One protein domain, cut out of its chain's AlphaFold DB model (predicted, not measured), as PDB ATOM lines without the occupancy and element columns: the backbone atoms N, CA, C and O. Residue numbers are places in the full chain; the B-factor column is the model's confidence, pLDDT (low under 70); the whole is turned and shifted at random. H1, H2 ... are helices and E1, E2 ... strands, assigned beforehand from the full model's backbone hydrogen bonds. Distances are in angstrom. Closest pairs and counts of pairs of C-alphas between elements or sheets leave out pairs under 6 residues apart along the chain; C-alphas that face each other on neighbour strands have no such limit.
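This is residues 18 to 184 of the 187 residues of an uncharacterized protein of Tenacibaculum maritimum (UniProt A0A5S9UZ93). Two strongly twisted five-stranded sheets lie face to face as a sandwich, E4, E2, E7, E13, E11 against E3, E5, E6, E8, E14, their strands crossed at 45 degrees. Away from this core are the small hairpin E9 and E10, farthest out, and the short pair E1 and E12; residues 152 to 157, at and after the end of H2, stick out. The printed part has 167 residues, with 14 named strands and two named helices, in chain order E1 to E11, H1, E12, H2, E13 and E14; the class is mostly strand, as strands hold 80 of the 88 residues in named elements. Both large sheets are mixed, in the orders just given. The whole is compact, with a radius of gyration of the C-alphas of 16.6 A and spans of 49 by 42 by 31 A.

E1 is residues 22 to 24, with C-alpha 22 at (-15.529, 54.489, -36.396). E2, residues 28 to 35, is 21.9 A long, and E3 is residues 40 to 42. E4, residues 52 to 58, measures 19.7 A. E5, residues 66 to 75, and E6, residues 79 to 88, measure 27.9 A and 27.7 A. E7 is residues 93 to 98, and E8, residues 103 to 109, measures 19.2 A. E9 is residues 113 to 116, E10 is 121 to 124 and E11 is 128 to 130. H1 is residues 138 to 141, E12 is 144 to 146 and H2 is 150 to 153. E13, residues 167 to 172, measures 15.4 A. E14, residues 179 to 184, measures 15.7 A and ends with C-alpha 184 at (17.477, 41.148, -31.772).

The parts of the two sheets that face each other are 9.1 A centre to centre. E2 is antiparallel to E4, with N 31 and O 55 2.9 A apart, and parallel to E7, with N 32 and O 93 at 2.8 A. E13 is parallel to E7, N 94 to O 169 being 2.8 A, and antiparallel to the edge strand E11, N 129 to O 168 being 2.9 A. In the other sheet the hairpin E5 and E6 has N 71 and O 83 at 2.9 A. E3 is antiparallel to E5, with N 74 and O 41 at 2.8 A. E8 is parallel to E6, with N 84 and O 105 at 2.8 A, and antiparallel to E14, with N 106 and O 182 at 2.8 A. The hairpin E9 and E10 has N 114 and O 123 at 2.8 A. E1 and E12 are parallel, with N 23 and O 144 at 2.9 A. H1 and H2 are on neither large sheet; both are too short for an O i to N i+4 pair, and each has its one O i to N i+3 pair within hydrogen-bond range.

The C-alphas farthest apart, of Lys 78 and Lys 118, are 53.3 A apart. The printed part has no cut. The link from H2 to E13, 13 residues, is long. Mean pLDDT of the printed part is 80.7; 35 residues are under 70, among them 58 to 67 and 147 to 159.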
ATOM      1  N   ALA A  18     -18.035  65.708 -31.219       48.69
ATOM      2  CA  ALA A  18     -16.805  64.947 -31.365       48.69
ATOM      3  C   ALA A  18     -17.128  63.764 -32.272       48.69
ATOM      4  O   ALA A  18     -17.884  62.873 -31.873       48.69
ATOM      5  N   GLN A  19     -16.678  63.844 -33.528       52.53
ATOM      6  CA  GLN A  19     -17.101  62.905 -34.552       52.53
ATOM      7  C   GLN A  19     -16.765  61.518 -34.034       52.53
ATOM      8  O   GLN A  19     -15.623  61.231 -33.670       52.53
ATOM      9  N   LYS A  20     -17.794  60.680 -33.921       61.94
ATOM     10  CA  LYS A  20     -17.650  59.316 -33.437       61.94
ATOM     11  C   LYS A  20     -16.648  58.619 -34.346       61.94
ATOM     12  O   LYS A  20     -16.943  58.371 -35.512       61.94
ATOM     13  N   LYS A  21     -15.458  58.329 -33.822       76.44
ATOM     14  CA  LYS A  21     -14.429  57.642 -34.591       76.44
ATOM     15  C   LYS A  21     -14.852  56.191 -34.761       76.44
ATOM     16  O   LYS A  21     -14.970  55.438 -33.793       76.44
ATOM     17  N   VAL A  22     -15.145  55.838 -36.001       76.50
ATOM     18  CA  VAL A  22     -15.529  54.489 -36.396       76.50
ATOM     19  C   VAL A  22     -14.312  53.829 -37.014       76.50
ATOM     20  O   VAL A  22     -13.662  54.413 -37.879       76.50
ATOM     21  N   ILE A  23     -14.007  52.622 -36.560       75.06
ATOM     22  CA  ILE A  23     -12.952  51.796 -37.126       75.06
ATOM     23  C   ILE A  23     -13.607  50.526 -37.672       75.06
ATOM     24  O   ILE A  23     -14.328  49.830 -36.955       75.06
ATOM     25  N   GLU A  24     -13.392  50.243 -38.953       66.94
ATOM     26  CA  GLU A  24     -13.865  49.011 -39.584       66.94
ATOM     27  C   GLU A  24     -12.915  47.869 -39.227       66.94
ATOM     28  O   GLU A  24     -11.796  47.821 -39.727       66.94
ATOM     29  N   SER A  25     -13.349  46.960 -38.347       58.06
ATOM     30  CA  SER A  25     -12.535  45.829 -37.885       58.06
ATOM     31  C   SER A  25     -12.970  44.526 -38.557       58.06
ATOM     32  O   SER A  25     -13.277  43.533 -37.893       58.06
ATOM     33  N   LEU A  26     -13.043  44.530 -39.891       55.22
ATOM     34  CA  LEU A  26     -13.308  43.325 -40.680       55.22
ATOM     35  C   LEU A  26     -12.229  42.275 -40.351       55.22
ATOM     36  O   LEU A  26     -11.101  42.382 -40.829       55.22
ATOM     37  N   LYS A  27     -12.572  41.266 -39.538       58.09
ATOM     38  CA  LYS A  27     -11.696  40.141 -39.149       58.09
ATOM     39  C   LYS A  27     -10.414  40.550 -38.411       58.09
ATOM     40  O   LYS A  27      -9.348  40.021 -38.725       58.09
ATOM     41  N   GLN A  28     -10.479  41.488 -37.466       67.75
ATOM     42  CA  GLN A  28      -9.265  42.012 -36.831       67.75
ATOM     43  C   GLN A  28      -9.216  41.831 -35.313       67.75
ATOM     44  O   GLN A  28     -10.165  42.166 -34.610       67.75
ATOM     45  N   ASP A  29      -8.078  41.343 -34.811       76.94
ATOM     46  CA  ASP A  29      -7.741  41.463 -33.392       76.94
ATOM     47  C   ASP A  29      -7.305  42.892 -33.103       76.94
ATOM     48  O   ASP A  29      -6.421  43.436 -33.779       76.94
ATOM     49  N   ILE A  30      -7.903  43.490 -32.078       85.75
ATOM     50  CA  ILE A  30      -7.528  44.822 -31.626       85.75
ATOM     51  C   ILE A  30      -6.339  44.671 -30.691       85.75
ATOM     52  O   ILE A  30      -6.414  43.993 -29.661       85.75
ATOM     53  N   ILE A  31      -5.239  45.327 -31.041       89.00
ATOM     54  CA  ILE A  31      -4.034  45.349 -30.222       89.00
ATOM     55  C   ILE A  31      -3.826  46.758 -29.694       89.00
ATOM     56  O   ILE A  31      -3.667  47.711 -30.451       89.00
ATOM     57  N   LEU A  32      -3.808  46.876 -28.373       92.19
ATOM     58  CA  LEU A  32      -3.584  48.117 -27.662       92.19
ATOM     59  C   LEU A  32      -2.205  48.100 -27.006       92.19
ATOM     60  O   LEU A  32      -1.937  47.282 -26.126       92.19
ATOM     61  N   PHE A  33      -1.357  49.050 -27.381       93.56
ATOM     62  CA  PHE A  33      -0.081  49.310 -26.725       93.56
ATOM     63  C   PHE A  33      -0.204  50.533 -25.825       93.56
ATOM     64  O   PHE A  33      -0.657  51.585 -26.275       93.56
ATOM     65  N   ASN A  34       0.215  50.396 -24.569       94.38
ATOM     66  CA  ASN A  34       0.300  51.486 -23.604       94.38
ATOM     67  C   ASN A  34       1.747  51.678 -23.152       94.38
ATOM     68  O   ASN A  34       2.309  50.827 -22.444       94.38
ATOM     69  N   PHE A  35       2.323  52.801 -23.569       93.81
ATOM     70  CA  PHE A  35       3.684  53.180 -23.224       93.81
ATOM     71  C   PHE A  35       3.741  53.941 -21.900       93.81
ATOM     72  O   PHE A  35       2.826  54.677 -21.536       93.81
ATOM     73  N   LEU A  36       4.846  53.772 -21.173       92.75
ATOM     74  CA  LEU A  36       5.145  54.585 -19.991       92.75
ATOM     75  C   LEU A  36       5.557  56.008 -20.381       92.75
ATOM     76  O   LEU A  36       5.348  56.948 -19.616       92.75
ATOM     77  N   GLU A  37       6.169  56.159 -21.553       93.00
ATOM     78  CA  GLU A  37       6.589  57.440 -22.101       93.00
ATOM     79  C   GLU A  37       5.577  58.011 -23.097       93.00
ATOM     80  O   GLU A  37       4.880  57.279 -23.796       93.00
ATOM     81  N   LYS A  38       5.559  59.342 -23.199       89.25
ATOM     82  CA  LYS A  38       4.747  60.085 -24.165       89.25
ATOM     83  C   LYS A  38       5.410  60.176 -25.542       89.25
ATOM     84  O   LYS A  38       6.612  59.928 -25.682       89.25
ATOM     85  N   ASN A  39       4.643  60.665 -26.518       88.69
ATOM     86  CA  ASN A  39       5.095  61.033 -27.869       88.69
ATOM     87  C   ASN A  39       5.634  59.848 -28.674       88.69
ATOM     88  O   ASN A  39       6.644  59.962 -29.376       88.69
ATOM     89  N   ILE A  40       4.954  58.712 -28.545       90.19
ATOM     90  CA  ILE A  40       5.257  57.493 -29.281       90.19
ATOM     91  C   ILE A  40       4.077  57.198 -30.194       90.19
ATOM     92  O   ILE A  40       2.973  56.936 -29.724       90.19
ATOM     93  N   SER A  41       4.315  57.243 -31.499       89.81
ATOM     94  CA  SER A  41       3.324  56.865 -32.501       89.81
ATOM     95  C   SER A  41       3.661  55.503 -33.091       89.81
ATOM     96  O   SER A  41       4.824  55.176 -33.317       89.81
ATOM     97  N   LEU A  42       2.639  54.700 -33.366       89.88
ATOM     98  CA  LEU A  42       2.772  53.493 -34.171       89.88
ATOM     99  C   LEU A  42       2.609  53.858 -35.653       89.88
ATOM    100  O   LEU A  42       1.622  54.485 -36.026       89.88
ATOM    101  N   SER A  43       3.555  53.442 -36.499       85.19
ATOM    102  CA  SER A  43       3.579  53.759 -37.938       85.19
ATOM    103  C   SER A  43       2.294  53.335 -38.669       85.19
ATOM    104  O   SER A  43       1.789  54.062 -39.517       85.19
ATOM    105  N   GLN A  44       1.721  52.192 -38.285       77.69
ATOM    106  CA  GLN A  44       0.510  51.617 -38.885       77.69
ATOM    107  C   GLN A  44      -0.693  51.649 -37.922       77.69
ATOM    108  O   GLN A  44      -1.532  50.749 -37.929       77.69
ATOM    109  N   ALA A  45      -0.768  52.645 -37.032       79.38
ATOM    110  CA  ALA A  45      -1.879  52.743 -36.085       79.38
ATOM    111  C   ALA A  45      -3.202  53.085 -36.784       79.38
ATOM    112  O   ALA A  45      -3.302  54.064 -37.520       79.38
ATOM    113  N   SER A  46      -4.257  52.354 -36.431       77.00
ATOM    114  CA  SER A  46      -5.642  52.745 -36.727       77.00
ATOM    115  C   SER A  46      -6.084  53.918 -35.841       77.00
ATOM    116  O   SER A  46      -6.930  54.736 -36.211       77.00
ATOM    117  N   TYR A  47      -5.481  54.031 -34.656       78.12
ATOM    118  CA  TYR A  47      -5.609  55.177 -33.765       78.12
ATOM    119  C   TYR A  47      -4.343  55.319 -32.916       78.12
ATOM    120  O   TYR A  47      -3.792  54.320 -32.461       78.12
ATOM    121  N   TYR A  48      -3.913  56.547 -32.638       76.50
ATOM    122  CA  TYR A  48      -2.908  56.812 -31.612       76.50
ATOM    123  C   TYR A  48      -3.216  58.117 -30.869       76.50
ATOM    124  O   TYR A  48      -3.846  59.020 -31.419       76.50
ATOM    125  N   ASN A  49      -2.763  58.210 -29.621       77.38
ATOM    126  CA  ASN A  49      -2.669  59.453 -28.855       77.38
ATOM    127  C   ASN A  49      -1.354  59.473 -28.053       77.38
ATOM    128  O   ASN A  49      -0.473  58.661 -28.317       77.38
ATOM    129  N   GLU A  50      -1.206  60.388 -27.085       77.69
ATOM    130  CA  GLU A  50       0.050  60.564 -26.332       77.69
ATOM    131  C   GLU A  50       0.631  59.270 -25.735       77.69
ATOM    132  O   GLU A  50       1.854  59.128 -25.733       77.69
ATOM    133  N   ASN A  51      -0.220  58.358 -25.242       80.69
ATOM    134  CA  ASN A  51       0.204  57.167 -24.486       80.69
ATOM    135  C   ASN A  51      -0.230  55.842 -25.129       80.69
ATOM    136  O   ASN A  51       0.317  54.787 -24.804       80.69
ATOM    137  N   TYR A  52      -1.238  55.880 -26.002       84.19
ATOM    138  CA  TYR A  52      -1.873  54.692 -26.554       84.19
ATOM    139  C   TYR A  52      -1.692  54.612 -28.060       84.19
ATOM    140  O   TYR A  52      -1.885  55.591 -28.778       84.19
ATOM    141  N   SER A  53      -1.401  53.409 -28.544       87.31
ATOM    142  CA  SER A  53      -1.462  53.061 -29.962       87.31
ATOM    143  C   SER A  53      -2.363  51.847 -30.142       87.31
ATOM    144  O   SER A  53      -2.153  50.818 -29.500       87.31
ATOM    145  N   ILE A  54      -3.367  51.978 -31.005       84.38
ATOM    146  CA  ILE A  54      -4.269  50.903 -31.408       84.38
ATOM    147  C   ILE A  54      -3.847  50.441 -32.798       84.38
ATOM    148  O   ILE A  54      -3.885  51.210 -33.764       84.38
ATOM    149  N   ALA A  55      -3.460  49.176 -32.877       86.06
ATOM    150  CA  ALA A  55      -3.245  48.454 -34.115       86.06
ATOM    151  C   ALA A  55      -4.395  47.474 -34.341       86.06
ATOM    152  O   ALA A  55      -5.042  47.019 -33.392       86.06
ATOM    153  N   MET A  56      -4.600  47.114 -35.598       79.44
ATOM    154  CA  MET A  56      -5.526  46.063 -35.979       79.44
ATOM    155  C   MET A  56      -4.792  45.022 -36.802       79.44
ATOM    156  O   MET A  56      -4.132  45.344 -37.789       79.44
ATOM    157  N   ASN A  57      -4.912  43.771 -36.383       73.50
ATOM    158  CA  ASN A  57      -4.262  42.650 -37.037       73.50
ATOM    159  C   ASN A  57      -5.288  41.830 -37.796       73.50
ATOM    160  O   ASN A  57      -6.221  41.328 -37.179       73.50
ATOM    161  N   ILE A  58      -5.090  41.624 -39.095       67.19
ATOM    162  CA  ILE A  58      -5.955  40.736 -39.877       67.19
ATOM    163  C   ILE A  58      -5.786  39.296 -39.367       67.19
ATOM    164  O   ILE A  58      -4.675  38.763 -39.338       67.19
ATOM    165  N   ARG A  59      -6.895  38.663 -38.972       61.69
ATOM    166  CA  ARG A  59      -6.960  37.236 -38.644       61.69
ATOM    167  C   ARG A  59      -6.902  36.416 -39.932       61.69
ATOM    168  O   ARG A  59      -7.694  36.642 -40.851       61.69
ATOM    169  N   TYR A  60      -5.999  35.438 -40.001       60.56
ATOM    170  CA  TYR A  60      -5.976  34.490 -41.115       60.56
ATOM    171  C   TYR A  60      -7.013  33.386 -40.877       60.56
ATOM    172  O   TYR A  60      -7.103  32.814 -39.795       60.56
ATOM    173  N   LEU A  61      -7.809  33.078 -41.903       52.31
ATOM    174  CA  LEU A  61      -8.969  32.180 -41.805       52.31
ATOM    175  C   LEU A  61      -8.617  30.690 -41.621       52.31
ATOM    176  O   LEU A  61      -9.510  29.905 -41.311       52.31
ATOM    177  N   ILE A  62      -7.365  30.266 -41.840       50.91
ATOM    178  CA  ILE A  62      -7.012  28.839 -41.929       50.91
ATOM    179  C   ILE A  62      -5.740  28.520 -41.133       50.91
ATOM    180  O   ILE A  62      -4.664  29.040 -41.414       50.91
ATOM    181  N   GLY A  63      -5.868  27.608 -40.161       50.34
ATOM    182  CA  GLY A  63      -4.777  26.808 -39.579       50.34
ATOM    183  C   GLY A  63      -3.773  27.516 -38.658       50.34
ATOM    184  O   GLY A  63      -3.141  26.851 -37.837       50.34
ATOM    185  N   MET A  64      -3.632  28.841 -38.730       50.94
ATOM    186  CA  MET A  64      -2.631  29.574 -37.948       50.94
ATOM    187  C   MET A  64      -3.236  30.191 -36.684       50.94
ATOM    188  O   MET A  64      -3.830  31.259 -36.713       50.94
ATOM    189  N   ARG A  65      -3.023  29.548 -35.528       57.53
ATOM    190  CA  ARG A  65      -3.379  30.121 -34.206       57.53
ATOM    191  C   ARG A  65      -2.482  31.294 -33.780       57.53
ATOM    192  O   ARG A  65      -2.758  31.961 -32.783       57.53
ATOM    193  N   TYR A  66      -1.383  31.511 -34.498       60.03
ATOM    194  CA  TYR A  66      -0.370  32.519 -34.209       60.03
ATOM    195  C   TYR A  66       0.006  33.241 -35.497       60.03
ATOM    196  O   TYR A  66       0.336  32.594 -36.487       60.03
ATOM    197  N   GLY A  67      -0.014  34.571 -35.456       67.12
ATOM    198  CA  GLY A  67       0.506  35.422 -36.520       67.12
ATOM    199  C   GLY A  67       1.815  36.066 -36.087       67.12
ATOM    200  O   GLY A  67       1.993  36.394 -34.910       67.12
ATOM    201  N   LYS A  68       2.732  36.246 -37.038       75.56
ATOM    202  CA  LYS A  68       3.886  37.125 -36.857       75.56
ATOM    203  C   LYS A  68       3.462  38.528 -37.277       75.56
ATOM    204  O   LYS A  68       3.073  38.727 -38.423       75.56
ATOM    205  N   PHE A  69       3.520  39.464 -36.343       85.06
ATOM    206  CA  PHE A  69       3.156  40.856 -36.572       85.06
ATOM    207  C   PHE A  69       4.319  41.759 -36.208       85.06
ATOM    208  O   PHE A  69       4.913  41.597 -35.142       85.06
ATOM    209  N   ASP A  70       4.609  42.714 -37.079       89.00
ATOM    210  CA  ASP A  70       5.702  43.656 -36.899       89.00
ATOM    211  C   ASP A  70       5.127  45.049 -36.618       89.00
ATOM    212  O   ASP A  70       4.310  45.571 -37.374       89.00
ATOM    213  N   TYR A  71       5.549  45.650 -35.507       92.06
ATOM    214  CA  TYR A  71       5.109  46.974 -35.072       92.06
ATOM    215  C   TYR A  71       6.285  47.935 -35.026       92.06
ATOM    216  O   TYR A  71       7.237  47.706 -34.281       92.06
ATOM    217  N   THR A  72       6.196  49.039 -35.762       94.38
ATOM    218  CA  THR A  72       7.205  50.106 -35.740       94.38
ATOM    219  C   THR A  72       6.687  51.313 -34.976       94.38
ATOM    220  O   THR A  72       5.782  52.012 -35.435       94.38
ATOM    221  N   PHE A  73       7.293  51.580 -33.827       94.44
ATOM    222  CA  PHE A  73       7.005  52.736 -32.992       94.44
ATOM    223  C   PHE A  73       8.053  53.822 -33.206       94.44
ATOM    224  O   PHE A  73       9.248  53.536 -33.257       94.44
ATOM    225  N   ILE A  74       7.608  55.070 -33.290       93.75
ATOM    226  CA  ILE A  74       8.442  56.239 -33.537       93.75
ATOM    227  C   ILE A  74       8.298  57.182 -32.346       93.75
ATOM    228  O   ILE A  74       7.210  57.692 -32.078       93.75
ATOM    229  N   LYS A  75       9.399  57.440 -31.635       93.31
ATOM    230  CA  LYS A  75       9.447  58.402 -30.528       93.31
ATOM    231  C   LYS A  75      10.017  59.728 -31.007       93.31
ATOM    232  O   LYS A  75      11.070  59.765 -31.649       93.31
ATOM    233  N   ASN A  76       9.324  60.826 -30.695       89.62
ATOM    234  CA  ASN A  76       9.744  62.192 -31.041       89.62
ATOM    235  C   ASN A  76      10.132  62.370 -32.527       89.62
ATOM    236  O   ASN A  76      11.020  63.158 -32.846       89.62
ATOM    237  N   LYS A  77       9.489  61.619 -33.434       85.75
ATOM    238  CA  LYS A  77       9.753  61.625 -34.888       85.75
ATOM    239  C   LYS A  77      11.187  61.231 -35.303       85.75
ATOM    240  O   LYS A  77      11.558  61.491 -36.442       85.75
ATOM    241  N   LYS A  78      11.996  60.640 -34.414       89.88
ATOM    242  CA  LYS A  78      13.418  60.345 -34.681       89.88
ATOM    243  C   LYS A  78      13.813  58.911 -34.367       89.88
ATOM    244  O   LYS A  78      14.401  58.242 -35.209       89.88
ATOM    245  N   ASP A  79      13.519  58.446 -33.158       94.56
ATOM    246  CA  ASP A  79      13.961  57.125 -32.724       94.56
ATOM    247  C   ASP A  79      12.908  56.075 -33.032       94.56
ATOM    248  O   ASP A  79      11.717  56.293 -32.803       94.56
ATOM    249  N   THR A  80      13.360  54.919 -33.512       95.25
ATOM    250  CA  THR A  80      12.494  53.801 -33.872       95.25
ATOM    251  C   THR A  80      12.683  52.623 -32.925       95.25
ATOM    252  O   THR A  80      13.796  52.274 -32.523       95.25
ATOM    253  N   MET A  81      11.563  52.008 -32.566       95.81
ATOM    254  CA  MET A  81      11.490  50.743 -31.852       95.81
ATOM    255  C   MET A  81      10.644  49.793 -32.687       95.81
ATOM    256  O   MET A  81       9.468  50.061 -32.922       95.81
ATOM    257  N   ASN A  82      11.226  48.680 -33.117       95.50
ATOM    258  CA  ASN A  82      10.511  47.649 -33.857       95.50
ATOM    259  C   ASN A  82      10.229  46.468 -32.933       95.50
ATOM    260  O   ASN A  82      11.142  45.962 -32.283       95.50
ATOM    261  N   ILE A  83       8.982  46.011 -32.880       94.25
ATOM    262  CA  ILE A  83       8.575  44.832 -32.117       94.25
ATOM    263  C   ILE A  83       8.012  43.794 -33.081       94.25
ATOM    264  O   ILE A  83       6.928  43.984 -33.625       94.25
ATOM    265  N   LYS A  84       8.717  42.670 -33.228       92.19
ATOM    266  CA  LYS A  84       8.196  41.443 -33.836       92.19
ATOM    267  C   LYS A  84       7.429  40.665 -32.757       92.19
ATOM    268  O   LYS A  84       8.036  40.189 -31.792       92.19
ATOM    269  N   CYS A  85       6.111  40.532 -32.882       87.00
ATOM    270  CA  CYS A  85       5.273  39.745 -31.976       87.00
ATOM    271  C   CYS A  85       4.797  38.448 -32.630       87.00
ATOM    272  O   CYS A  85       4.180  38.474 -33.693       87.00
ATOM    273  N   PHE A  86       4.978  37.324 -31.935       78.75
ATOM    274  CA  PHE A  86       4.246  36.085 -32.215       78.75
ATOM    275  C   PHE A  86       2.957  36.065 -31.389       78.75
ATOM    276  O   PHE A  86       2.822  35.344 -30.398       78.75
ATOM    277  N   CYS A  87       2.030  36.939 -31.765       75.19
ATOM    278  CA  CYS A  87       0.781  37.161 -31.054       75.19
ATOM    279  C   CYS A  87      -0.276  36.132 -31.510       75.19
ATOM    280  O   CYS A  87      -0.361  35.781 -32.690       75.19
ATOM    281  N   ARG A  88      -1.085  35.625 -30.571       66.88
ATOM    282  CA  ARG A  88      -2.240  34.765 -30.896       66.88
ATOM    283  C   ARG A  88      -3.318  35.562 -31.630       66.88
ATOM    284  O   ARG A  88      -3.533  36.714 -31.275       66.88
ATOM    285  N   GLN A  89      -4.000  34.922 -32.582       62.16
ATOM    286  CA  GLN A  89      -5.022  35.548 -33.439       62.16
ATOM    287  C   GLN A  89      -6.478  35.312 -32.971       62.16
ATOM    288  O   GLN A  89      -7.367  35.050 -33.777       62.16
ATOM    289  N   GLU A  90      -6.728  35.294 -31.658       62.72
ATOM    290  CA  GLU A  90      -8.031  34.850 -31.115       62.72
ATOM    291  C   GLU A  90      -8.642  35.806 -30.079       62.72
ATOM    292  O   GLU A  90      -9.846  35.754 -29.837       62.72
ATOM    293  N   ASP A  91      -7.845  36.697 -29.491       77.62
ATOM    294  CA  ASP A  91      -8.274  37.603 -28.431       77.62
ATOM    295  C   ASP A  91      -7.681  39.002 -28.679       77.62
ATOM    296  O   ASP A  91      -6.524  39.120 -29.089       77.62
ATOM    297  N   ASN A  92      -8.425  40.066 -28.350       86.19
ATOM    298  CA  ASN A  92      -7.837  41.409 -28.310       86.19
ATOM    299  C   ASN A  92      -6.721  41.444 -27.258       86.19
ATOM    300  O   ASN A  92      -6.876  40.888 -26.165       86.19
ATOM    301  N   LEU A  93      -5.615  42.126 -27.546       89.88
ATOM    302  CA  LEU A  93      -4.448  42.171 -26.664       89.88
ATOM    303  C   LEU A  93      -4.228  43.581 -26.124       89.88
ATOM    304  O   LEU A  93      -4.271  44.554 -26.871       89.88
ATOM    305  N   TYR A  94      -3.947  43.687 -24.828       93.44
ATOM    306  CA  TYR A  94      -3.554  44.927 -24.172       93.44
ATOM    307  C   TYR A  94      -2.154  44.792 -23.573       93.44
ATOM    308  O   TYR A  94      -1.970  44.185 -22.520       93.44
ATOM    309  N   PHE A  95      -1.157  45.381 -24.231       93.50
ATOM    310  CA  PHE A  95       0.218  45.453 -23.745       93.50
ATOM    311  C   PHE A  95       0.390  46.678 -22.849       93.50
ATOM    312  O   PHE A  95       0.439  47.811 -23.334       93.50
ATOM    313  N   LYS A  96       0.503  46.455 -21.538       93.69
ATOM    314  CA  LYS A  96       0.698  47.525 -20.554       93.69
ATOM    315  C   LYS A  96       2.132  47.618 -20.057       93.69
ATOM    316  O   LYS A  96       2.847  46.619 -19.981       93.69
ATOM    317  N   ASN A  97       2.500  48.824 -19.623       93.81
ATOM    318  CA  ASN A  97       3.823  49.159 -19.090       93.81
ATOM    319  C   ASN A  97       4.961  48.959 -20.103       93.81
ATOM    320  O   ASN A  97       6.068  48.576 -19.722       93.81
ATOM    321  N   LEU A  98       4.701  49.200 -21.390       94.44
ATOM    322  CA  LEU A  98       5.740  49.136 -22.410       94.44
ATOM    323  C   LEU A  98       6.693  50.327 -22.240       94.44
ATOM    324  O   LEU A  98       6.256  51.472 -22.159       94.44
ATOM    325  N   LYS A  99       7.997  50.057 -22.162       94.75
ATOM    326  CA  LYS A  99       9.033  51.095 -22.124       94.75
ATOM    327  C   LYS A  99       9.661  51.219 -23.503       94.75
ATOM    328  O   LYS A  99      10.088  50.207 -24.063       94.75
ATOM    329  N   PHE A 100       9.759  52.434 -24.023       94.25
ATOM    330  CA  PHE A 100      10.414  52.657 -25.304       94.25
ATOM    331  C   PHE A 100      11.916  52.387 -25.208       94.25
ATOM    332  O   PHE A 100      12.611  52.916 -24.337       94.25
ATOM    333  N   LYS A 101      12.431  51.598 -26.150       94.81
ATOM    334  CA  LYS A 101      13.866  51.388 -26.343       94.81
ATOM    335  C   LYS A 101      14.159  51.378 -27.835       94.81
ATOM    336  O   LYS A 101      13.472  50.693 -28.584       94.81
ATOM    337  N   LYS A 102      15.159  52.146 -28.265       95.75
ATOM    338  CA  LYS A 102      15.565  52.186 -29.672       95.75
ATOM    339  C   LYS A 102      16.140  50.831 -30.085       95.75
ATOM    340  O   LYS A 102      16.994  50.304 -29.378       95.75
ATOM    341  N   GLY A 103      15.711  50.311 -31.233       95.62
ATOM    342  CA  GLY A 103      16.219  49.057 -31.793       95.62
ATOM    343  C   GLY A 103      15.124  48.068 -32.183       95.62
ATOM    344  O   GLY A 103      13.941  48.408 -32.241       95.62
ATOM    345  N   ASN A 104      15.532  46.833 -32.465       96.06
ATOM    346  CA  ASN A 104      14.646  45.752 -32.884       96.06
ATOM    347  C   ASN A 104      14.467  44.755 -31.744       96.06
ATOM    348  O   ASN A 104      15.433  44.367 -31.087       96.06
ATOM    349  N   TYR A 105      13.230  44.323 -31.523       95.44
ATOM    350  CA  TYR A 105      12.872  43.453 -30.419       95.44
ATOM    351  C   TYR A 105      11.929  42.347 -30.866       95.44
ATOM    352  O   TYR A 105      11.068  42.540 -31.721       95.44
ATOM    353  N   LYS A 106      12.049  41.191 -30.221       93.62
ATOM    354  CA  LYS A 106      11.073  40.109 -30.264       93.62
ATOM    355  C   LYS A 106      10.290  40.093 -28.955       93.62
ATOM    356  O   LYS A 106      10.886  40.008 -27.879       93.62
ATOM    357  N   LEU A 107       8.963  40.164 -29.048       91.44
ATOM    358  CA  LEU A 107       8.064  40.063 -27.902       91.44
ATOM    359  C   LEU A 107       7.516  38.641 -27.791       91.44
ATOM    360  O   LEU A 107       6.787  38.170 -28.664       91.44
ATOM    361  N   ASN A 108       7.854  37.984 -26.685       88.31
ATOM    362  CA  ASN A 108       7.348  36.670 -26.324       88.31
ATOM    363  C   ASN A 108       6.552  36.789 -25.026       88.31
ATOM    364  O   ASN A 108       7.021  37.398 -24.066       88.31
ATOM    365  N   PHE A 109       5.384  36.162 -24.976       86.69
ATOM    366  CA  PHE A 109       4.637  36.024 -23.736       86.69
ATOM    367  C   PHE A 109       3.990  34.645 -23.636       86.69
ATOM    368  O   PHE A 109       3.585  34.045 -24.635       86.69
ATOM    369  N   SER A 110       3.895  34.139 -22.416       81.44
ATOM    370  CA  SER A 110       3.150  32.933 -22.078       81.44
ATOM    371  C   SER A 110       2.117  33.261 -21.002       81.44
ATOM    372  O   SER A 110       2.255  34.211 -20.244       81.44
ATOM    373  N   PHE A 111       1.042  32.483 -20.954       77.25
ATOM    374  CA  PHE A 111       0.089  32.568 -19.852       77.25
ATOM    375  C   PHE A 111       0.500  31.556 -18.791       77.25
ATOM    376  O   PHE A 111       0.720  30.384 -19.130       77.25
ATOM    377  N   SER A 112       0.597  32.003 -17.539       69.25
ATOM    378  CA  SER A 112       0.909  31.135 -16.407       69.25
ATOM    379  C   SER A 112      -0.087  29.986 -16.343       69.25
ATOM    380  O   SER A 112      -1.276  30.159 -16.614       69.25
ATOM    381  N   LYS A 113       0.397  28.794 -16.004       73.50
ATOM    382  CA  LYS A 113      -0.451  27.621 -15.811       73.50
ATOM    383  C   LYS A 113      -0.613  27.372 -14.320       73.50
ATOM    384  O   LYS A 113       0.385  27.244 -13.622       73.50
ATOM    385  N   VAL A 114      -1.849  27.276 -13.852       74.69
ATOM    386  CA  VAL A 114      -2.171  26.913 -12.471       74.69
ATOM    387  C   VAL A 114      -2.869  25.567 -12.484       74.69
ATOM    388  O   VAL A 114      -3.713  25.307 -13.339       74.69
ATOM    389  N   TYR A 115      -2.494  24.690 -11.558       74.75
ATOM    390  CA  TYR A 115      -3.160  23.406 -11.409       74.75
ATOM    391  C   TYR A 115      -4.560  23.615 -10.826       74.75
ATOM    392  O   TYR A 115      -4.714  24.066  -9.689       74.75
ATOM    393  N   ASN A 116      -5.586  23.300 -11.609       78.88
ATOM    394  CA  ASN A 116      -6.964  23.306 -11.157       78.88
ATOM    395  C   ASN A 116      -7.279  21.940 -10.537       78.88
ATOM    396  O   ASN A 116      -7.376  20.932 -11.234       78.88
ATOM    397  N   LYS A 117      -7.464  21.917  -9.212       82.00
ATOM    398  CA  LYS A 117      -7.768  20.694  -8.453       82.00
ATOM    399  C   LYS A 117      -9.106  20.049  -8.834       82.00
ATOM    400  O   LYS A 117      -9.258  18.857  -8.632       82.00
ATOM    401  N   LYS A 118     -10.072  20.814  -9.360       85.62
ATOM    402  CA  LYS A 118     -11.390  20.285  -9.753       85.62
ATOM    403  C   LYS A 118     -11.348  19.568 -11.099       85.62
ATOM    404  O   LYS A 118     -12.062  18.594 -11.282       85.62
ATOM    405  N   SER A 119     -10.562  20.080 -12.046       85.00
ATOM    406  CA  SER A 119     -10.406  19.483 -13.380       85.00
ATOM    407  C   SER A 119      -9.173  18.584 -13.500       85.00
ATOM    408  O   SER A 119      -8.937  18.025 -14.572       85.00
ATOM    409  N   GLU A 120      -8.387  18.478 -12.422       83.94
ATOM    410  CA  GLU A 120      -7.107  17.763 -12.312       83.94
ATOM    411  C   GLU A 120      -6.096  18.121 -13.416       83.94
ATOM    412  O   GLU A 120      -5.245  17.321 -13.809       83.94
ATOM    413  N   LYS A 121      -6.173  19.350 -13.940       85.25
ATOM    414  CA  LYS A 121      -5.381  19.813 -15.087       85.25
ATOM    415  C   LYS A 121      -4.747  21.169 -14.823       85.25
ATOM    416  O   LYS A 121      -5.274  22.012 -14.105       85.25
ATOM    417  N   TYR A 122      -3.607  21.405 -15.466       74.31
ATOM    418  CA  TYR A 122      -2.996  22.730 -15.527       74.31
ATOM    419  C   TYR A 122      -3.770  23.628 -16.496       74.31
ATOM    420  O   TYR A 122      -3.738  23.424 -17.712       74.31
ATOM    421  N   GLU A 123      -4.421  24.654 -15.964       74.38
ATOM    422  CA  GLU A 123      -5.198  25.632 -16.717       74.38
ATOM    423  C   GLU A 123      -4.419  26.934 -16.882       74.38
ATOM    424  O   GLU A 123      -3.705  27.378 -15.984       74.38
ATOM    425  N   LYS A 124      -4.532  27.556 -18.058       71.19
ATOM    426  CA  LYS A 124      -3.896  28.851 -18.315       71.19
ATOM    427  C   LYS A 124      -4.677  29.948 -17.600       71.19
ATOM    428  O   LYS A 124      -5.838  30.178 -17.930       71.19
ATOM    429  N   VAL A 125      -4.020  30.670 -16.705       70.88
ATOM    430  CA  VAL A 125      -4.565  31.886 -16.106       70.88
ATOM    431  C   VAL A 125      -4.352  33.027 -17.091       70.88
ATOM    432  O   VAL A 125      -3.224  33.426 -17.382       70.88
ATOM    433  N   LYS A 126      -5.457  33.520 -17.646       76.81
ATOM    434  CA  LYS A 126      -5.486  34.707 -18.498       76.81
ATOM    435  C   LYS A 126      -5.973  35.887 -17.656       76.81
ATOM    436  O   LYS A 126      -7.075  35.822 -17.116       76.81
ATOM    437  N   SER A 127      -5.184  36.956 -17.564       86.12
ATOM    438  CA  SER A 127      -5.690  38.234 -17.051       86.12
ATOM    439  C   SER A 127      -6.557  38.868 -18.134       86.12
ATOM    440  O   SER A 127      -6.085  39.074 -19.253       86.12
ATOM    441  N   VAL A 128      -7.831  39.111 -17.830       88.50
ATOM    442  CA  VAL A 128      -8.795  39.725 -18.749       88.50
ATOM    443  C   VAL A 128      -9.235  41.056 -18.160       88.50
ATOM    444  O   VAL A 128      -9.595  41.111 -16.989       88.50
ATOM    445  N   ILE A 129      -9.233  42.105 -18.979       92.88
ATOM    446  CA  ILE A 129      -9.659  43.455 -18.600       92.88
ATOM    447  C   ILE A 129     -10.716  43.965 -19.583       92.88
ATOM    448  O   ILE A 129     -10.643  43.688 -20.787       92.88
ATOM    449  N   LEU A 130     -11.714  44.695 -19.083       92.75
ATOM    450  CA  LEU A 130     -12.681  45.383 -19.941       92.75
ATOM    451  C   LEU A 130     -12.116  46.722 -20.416       92.75
ATOM    452  O   LEU A 130     -11.435  47.418 -19.668       92.75
ATOM    453  N   GLY A 131     -12.448  47.147 -21.635       91.50
ATOM    454  CA  GLY A 131     -11.969  48.417 -22.184       91.50
ATOM    455  C   GLY A 131     -12.302  49.621 -21.296       91.50
ATOM    456  O   GLY A 131     -11.465  50.507 -21.131       91.50
ATOM    457  N   LYS A 132     -13.469  49.615 -20.636       93.75
ATOM    458  CA  LYS A 132     -13.879  50.655 -19.674       93.75
ATOM    459  C   LYS A 132     -12.968  50.763 -18.446       93.75
ATOM    460  O   LYS A 132     -12.940  51.807 -17.804       93.75
ATOM    461  N   GLU A 133     -12.250  49.692 -18.104       94.81
ATOM    462  CA  GLU A 133     -11.316  49.636 -16.971       94.81
ATOM    463  C   GLU A 133      -9.914  50.119 -17.371       94.81
ATOM    464  O   GLU A 133      -9.102  50.472 -16.513       94.81
ATOM    465  N   ILE A 134      -9.622  50.200 -18.673       92.81
ATOM    466  CA  ILE A 134      -8.367  50.750 -19.181       92.81
ATOM    467  C   ILE A 134      -8.441  52.278 -19.106       92.81
ATOM    468  O   ILE A 134      -9.288  52.912 -19.735       92.81
ATOM    469  N   LYS A 135      -7.521  52.890 -18.353       90.12
ATOM    470  CA  LYS A 135      -7.465  54.345 -18.139       90.12
ATOM    471  C   LYS A 135      -7.038  55.099 -19.410       90.12
ATOM    472  O   LYS A 135      -5.881  55.498 -19.548       90.12
ATOM    473  N   THR A 136      -7.969  55.295 -20.337       87.56
ATOM    474  CA  THR A 136      -7.780  55.988 -21.624       87.56
ATOM    475  C   THR A 136      -8.595  57.289 -21.695       87.56
ATOM    476  O   THR A 136      -9.275  57.670 -20.742       87.56
ATOM    477  N   THR A 137      -8.508  58.015 -22.814       87.06
ATOM    478  CA  THR A 137      -9.319  59.218 -23.051       87.06
ATOM    479  C   THR A 137     -10.776  58.856 -23.354       87.06
ATOM    480  O   THR A 137     -11.068  57.768 -23.853       87.06
ATOM    481  N   LYS A 138     -11.707  59.797 -23.126       87.62
ATOM    482  CA  LYS A 138     -13.118  59.638 -23.539       87.62
ATOM    483  C   LYS A 138     -13.252  59.331 -25.034       87.62
ATOM    484  O   LYS A 138     -14.146  58.592 -25.424       87.62
ATOM    485  N   GLU A 139     -12.358  59.885 -25.851       86.25
ATOM    486  CA  GLU A 139     -12.310  59.616 -27.287       86.25
ATOM    487  C   GLU A 139     -12.064  58.128 -27.567       86.25
ATOM    488  O   GLU A 139     -12.870  57.518 -28.262       86.25
ATOM    489  N   ILE A 140     -11.035  57.519 -26.955       86.94
ATOM    490  CA  ILE A 140     -10.759  56.080 -27.105       86.94
ATOM    491  C   ILE A 140     -11.952  55.249 -26.632       86.94
ATOM    492  O   ILE A 140     -12.378  54.344 -27.342       86.94
ATOM    493  N   GLN A 141     -12.519  55.568 -25.464       90.19
ATOM    494  CA  GLN A 141     -13.651  54.824 -24.893       90.19
ATOM    495  C   GLN A 141     -14.883  54.784 -25.811       90.19
ATOM    496  O   GLN A 141     -15.661  53.829 -25.759       90.19
ATOM    497  N   ASN A 142     -15.042  55.799 -26.666       89.69
ATOM    498  CA  ASN A 142     -16.166  55.943 -27.587       89.69
ATOM    499  C   ASN A 142     -15.851  55.501 -29.027       89.69
ATOM    500  O   ASN A 142     -16.725  55.634 -29.889       89.69
ATOM    501  N   ILE A 143     -14.654  54.960 -29.300       87.88
ATOM    502  CA  ILE A 143     -14.354  54.342 -30.598       87.88
ATOM    503  C   ILE A 143     -15.323  53.182 -30.808       87.88
ATOM    504  O   ILE A 143     -15.434  52.296 -29.959       87.88
ATOM    505  N   LEU A 144     -16.024  53.196 -31.939       86.81
ATOM    506  CA  LEU A 144     -16.889  52.099 -32.351       86.81
ATOM    507  C   LEU A 144     -16.127  51.205 -33.320       86.81
ATOM    508  O   LEU A 144     -15.714  51.662 -34.387       86.81
ATOM    509  N   PHE A 145     -16.002  49.933 -32.965       82.25
ATOM    510  CA  PHE A 145     -15.488  48.911 -33.858       82.25
ATOM    511  C   PHE A 145     -16.665  48.273 -34.583       82.25
ATOM    512  O   PHE A 145     -17.512  47.614 -33.969       82.25
ATOM    513  N   LYS A 146     -16.733  48.528 -35.892       77.12
ATOM    514  CA  LYS A 146     -17.705  47.886 -36.774       77.12
ATOM    515  C   LYS A 146     -17.275  46.451 -36.986       77.12
ATOM    516  O   LYS A 146     -16.203  46.192 -37.540       77.12
ATOM    517  N   ASN A 147     -18.110  45.534 -36.523       64.88
ATOM    518  CA  ASN A 147     -17.767  44.128 -36.491       64.88
ATOM    519  C   ASN A 147     -18.355  43.441 -37.722       64.88
ATOM    520  O   ASN A 147     -19.523  43.053 -37.747       64.88
ATOM    521  N   ALA A 148     -17.542  43.320 -38.761       51.22
ATOM    522  CA  ALA A 148     -17.888  42.560 -39.946       51.22
ATOM    523  C   ALA A 148     -17.048  41.281 -39.959       51.22
ATOM    524  O   ALA A 148     -16.026  41.155 -40.630       51.22
ATOM    525  N   ASP A 149     -17.433  40.345 -39.098       49.84
ATOM    526  CA  ASP A 149     -16.828  39.020 -39.084       49.84
ATOM    527  C   ASP A 149     -17.490  38.124 -40.145       49.84
ATOM    528  O   ASP A 149     -18.682  38.240 -40.434       49.84
ATOM    529  N   TYR A 150     -16.733  37.181 -40.700       43.56
ATOM    530  CA  TYR A 150     -17.236  36.148 -41.618       43.56
ATOM    531  C   TYR A 150     -18.245  35.207 -40.924       43.56
ATOM    532  O   TYR A 150     -19.062  34.564 -41.580       43.56
ATOM    533  N   GLU A 151     -18.255  35.188 -39.583       45.84
ATOM    534  CA  GLU A 151     -19.300  34.569 -38.754       45.84
ATOM    535  C   GLU A 151     -20.684  35.223 -38.906       45.84
ATOM    536  O   GLU A 151     -21.659  34.627 -38.456       45.84
ATOM    537  N   GLN A 152     -20.835  36.371 -39.580       45.28
ATOM    538  CA  GLN A 152     -22.162  36.875 -39.972       45.28
ATOM    539  C   GLN A 152     -22.942  35.858 -40.830       45.28
ATOM    540  O   GLN A 152     -24.169  35.844 -40.787       45.28
ATOM    541  N   LEU A 153     -22.253  34.937 -41.518       47.53
ATOM    542  CA  LEU A 153     -22.876  33.804 -42.219       47.53
ATOM    543  C   LEU A 153     -23.326  32.660 -41.285       47.53
ATOM    544  O   LEU A 153     -24.054  31.774 -41.722       47.53
ATOM    545  N   ARG A 154     -22.890  32.634 -40.016       46.88
ATOM    546  CA  ARG A 154     -23.155  31.540 -39.058       46.88
ATOM    547  C   ARG A 154     -23.869  31.965 -37.771       46.88
ATOM    548  O   ARG A 154     -24.464  31.109 -37.121       46.88
ATOM    549  N   LYS A 155     -23.835  33.246 -37.384       48.66
ATOM    550  CA  LYS A 155     -24.498  33.781 -36.182       48.66
ATOM    551  C   LYS A 155     -25.057  35.190 -36.449       48.66
ATOM    552  O   LYS A 155     -24.300  36.157 -36.416       48.66
ATOM    553  N   PRO A 156     -26.378  35.342 -36.640       47.78
ATOM    554  CA  PRO A 156     -27.006  36.583 -37.115       47.78
ATOM    555  C   PRO A 156     -27.041  37.758 -36.111       47.78
ATOM    556  O   PRO A 156     -27.647  38.781 -36.400       47.78
ATOM    557  N   ASN A 157     -26.391  37.654 -34.944       52.50
ATOM    558  CA  ASN A 157     -26.550  38.603 -33.829       52.50
ATOM    559  C   ASN A 157     -25.256  39.317 -33.391       52.50
ATOM    560  O   ASN A 157     -25.164  39.766 -32.245       52.50
ATOM    561  N   TYR A 158     -24.247  39.438 -34.256       58.88
ATOM    562  CA  TYR A 158     -23.068  40.246 -33.923       58.88
ATOM    563  C   TYR A 158     -23.376  41.743 -34.048       58.88
ATOM    564  O   TYR A 158     -23.874  42.206 -35.070       58.88
ATOM    565  N   LYS A 159     -23.091  42.491 -32.977       66.81
ATOM    566  CA  LYS A 159     -23.336  43.935 -32.868       66.81
ATOM    567  C   LYS A 159     -22.017  44.699 -32.893       66.81
ATOM    568  O   LYS A 159     -21.023  44.242 -32.320       66.81
ATOM    569  N   ASP A 160     -22.034  45.885 -33.496       80.44
ATOM    570  CA  ASP A 160     -20.955  46.858 -33.339       80.44
ATOM    571  C   ASP A 160     -20.648  47.054 -31.855       80.44
ATOM    572  O   ASP A 160     -21.555  47.129 -31.019       80.44
ATOM    573  N   THR A 161     -19.365  47.114 -31.519       84.56
ATOM    574  CA  THR A 161     -18.924  47.132 -30.124       84.56
ATOM    575  C   THR A 161     -18.050  48.351 -29.881       84.56
ATOM    576  O   THR A 161     -17.129  48.640 -30.647       84.56
ATOM    577  N   TYR A 162     -18.348  49.105 -28.827       89.31
ATOM    578  CA  TYR A 162     -17.495  50.218 -28.421       89.31
ATOM    579  C   TYR A 162     -16.241  49.701 -27.727       89.31
ATOM    580  O   TYR A 162     -16.291  48.673 -27.054       89.31
ATOM    581  N   PHE A 163     -15.145  50.458 -27.800       89.44
ATOM    582  CA  PHE A 163     -13.906  50.139 -27.091       89.44
ATOM    583  C   PHE A 163     -14.153  49.761 -25.629       89.44
ATOM    584  O   PHE A 163     -13.659  48.741 -25.160       89.44
ATOM    585  N   ARG A 164     -14.958  50.566 -24.925       91.56
ATOM    586  CA  ARG A 164     -15.280  50.379 -23.503       91.56
ATOM    587  C   ARG A 164     -15.898  49.012 -23.176       91.56
ATOM    588  O   ARG A 164     -15.761  48.531 -22.053       91.56
ATOM    589  N   ASP A 165     -16.546  48.402 -24.163       90.06
ATOM    590  CA  ASP A 165     -17.280  47.145 -24.047       90.06
ATOM    591  C   ASP A 165     -16.447  45.939 -24.532       90.06
ATOM    592  O   ASP A 165     -16.846  44.787 -24.344       90.06
ATOM    593  N   LEU A 166     -15.264  46.174 -25.116       88.00
ATOM    594  CA  LEU A 166     -14.344  45.116 -25.528       88.00
ATOM    595  C   LEU A 166     -13.668  44.455 -24.325       88.00
ATOM    596  O   LEU A 166     -13.350  45.096 -23.324       88.00
ATOM    597  N   LYS A 167     -13.374  43.163 -24.468       89.25
ATOM    598  CA  LYS A 167     -12.497  42.413 -23.564       89.25
ATOM    599  C   LYS A 167     -11.111  42.308 -24.177       89.25
ATOM    600  O   LYS A 167     -10.999  42.012 -25.366       89.25
ATOM    601  N   PHE A 168     -10.090  42.495 -23.350       90.00
ATOM    602  CA  PHE A 168      -8.688  42.351 -23.720       90.00
ATOM    603  C   PHE A 168      -8.004  41.336 -22.815       90.00
ATOM    604  O   PHE A 168      -8.254  41.309 -21.610       90.00
ATOM    605  N   LEU A 169      -7.088  40.550 -23.378       89.56
ATOM    606  CA  LEU A 169      -6.070  39.881 -22.582       89.56
ATOM    607  C   LEU A 169      -5.000  40.887 -22.199       89.56
ATOM    608  O   LEU A 169      -4.359  41.497 -23.057       89.56
ATOM    609  N   GLU A 170      -4.799  41.040 -20.902       91.38
ATOM    610  CA  GLU A 170      -3.801  41.941 -20.367       91.38
ATOM    611  C   GLU A 170      -2.425  41.263 -20.346       91.38
ATOM    612  O   GLU A 170      -2.218  40.252 -19.672       91.38
ATOM    613  N   ILE A 171      -1.467  41.858 -21.057       91.75
ATOM    614  CA  ILE A 171      -0.057  41.470 -21.072       91.75
ATOM    615  C   ILE A 171       0.752  42.563 -20.372       91.75
ATOM    616  O   ILE A 171       0.939  43.665 -20.891       91.75
ATOM    617  N   ASN A 172       1.239  42.264 -19.170       92.31
ATOM    618  CA  ASN A 172       2.003  43.210 -18.363       92.31
ATOM    619  C   ASN A 172       3.508  43.039 -18.583       92.31
ATOM    620  O   ASN A 172       4.083  42.066 -18.112       92.31
ATOM    621  N   LEU A 173       4.179  44.018 -19.193       92.50
ATOM    622  CA  LEU A 173       5.630  43.937 -19.407       92.50
ATOM    623  C   LEU A 173       6.473  44.058 -18.125       92.50
ATOM    624  O   LEU A 173       7.684  43.856 -18.177       92.50
ATOM    625  N   LYS A 174       5.861  44.362 -16.974       91.50
ATOM    626  CA  LYS A 174       6.529  44.235 -15.668       91.50
ATOM    627  C   LYS A 174       6.602  42.784 -15.174       91.50
ATOM    628  O   LYS A 174       7.390  42.514 -14.275       91.50
ATOM    629  N   ASP A 175       5.809  41.869 -15.733       88.38
ATOM    630  CA  ASP A 175       5.925  40.433 -15.462       88.38
ATOM    631  C   ASP A 175       7.079  39.850 -16.287       88.38
ATOM    632  O   ASP A 175       6.896  39.308 -17.375       88.38
ATOM    633  N   THR A 176       8.296  39.986 -15.766       85.69
ATOM    634  CA  THR A 176       9.522  39.536 -16.439       85.69
ATOM    635  C   THR A 176       9.668  38.013 -16.497       85.69
ATOM    636  O   THR A 176      10.534  37.508 -17.215       85.69
ATOM    637  N   ILE A 177       8.825  37.272 -15.769       85.62
ATOM    638  CA  ILE A 177       8.808  35.808 -15.786       85.62
ATOM    639  C   ILE A 177       8.102  35.334 -17.058       85.62
ATOM    640  O   ILE A 177       8.660  34.536 -17.817       85.62
ATOM    641  N   ASN A 178       6.895  35.850 -17.308       85.81
ATOM    642  CA  ASN A 178       6.041  35.371 -18.395       85.81
ATOM    643  C   ASN A 178       6.075  36.251 -19.647       85.81
ATOM    644  O   ASN A 178       5.629  35.801 -20.700       85.81
ATOM    645  N   VAL A 179       6.602  37.476 -19.564       89.56
ATOM    646  CA  VAL A 179       6.684  38.423 -20.682       89.56
ATOM    647  C   VAL A 179       8.134  38.846 -20.896       89.56
ATOM    648  O   VAL A 179       8.781  39.417 -20.021       89.56
ATOM    649  N   LYS A 180       8.658  38.581 -22.095       90.94
ATOM    650  CA  LYS A 180      10.038  38.892 -22.475       90.94
ATOM    651  C   LYS A 180      10.064  39.728 -23.743       90.94
ATOM    652  O   LYS A 180       9.574  39.306 -24.788       90.94
ATOM    653  N   LEU A 181      10.695  40.892 -23.644       92.81
ATOM    654  CA  LEU A 181      11.029  41.748 -24.772       92.81
ATOM    655  C   LEU A 181      12.540  41.657 -24.999       92.81
ATOM    656  O   LEU A 181      13.324  42.230 -24.244       92.81
ATOM    657  N   ILE A 182      12.938  40.880 -26.002       93.50
ATOM    658  CA  ILE A 182      14.330  40.490 -26.242       93.50
ATOM    659  C   ILE A 182      14.858  41.300 -27.418       93.50
ATOM    660  O   ILE A 182      14.216  41.323 -28.463       93.50
ATOM    661  N   GLN A 183      15.997  41.968 -27.253       94.69
ATOM    662  CA  GLN A 183      16.646  42.670 -28.358       94.69
ATOM    663  C   GLN A 183      17.163  41.659 -29.382       94.69
ATOM    664  O   GLN A 183      17.699  40.621 -29.004       94.69
ATOM    665  N   ILE A 184      16.982  41.961 -30.663       93.25
ATOM    666  CA  ILE A 184      17.477  41.148 -31.772       93.25
ATOM    667  C   ILE A 184      18.377  42.001 -32.660       93.25
ATOM    668  O   ILE A 184      18.124  43.196 -32.854       93.25
TER     669      ILE A 184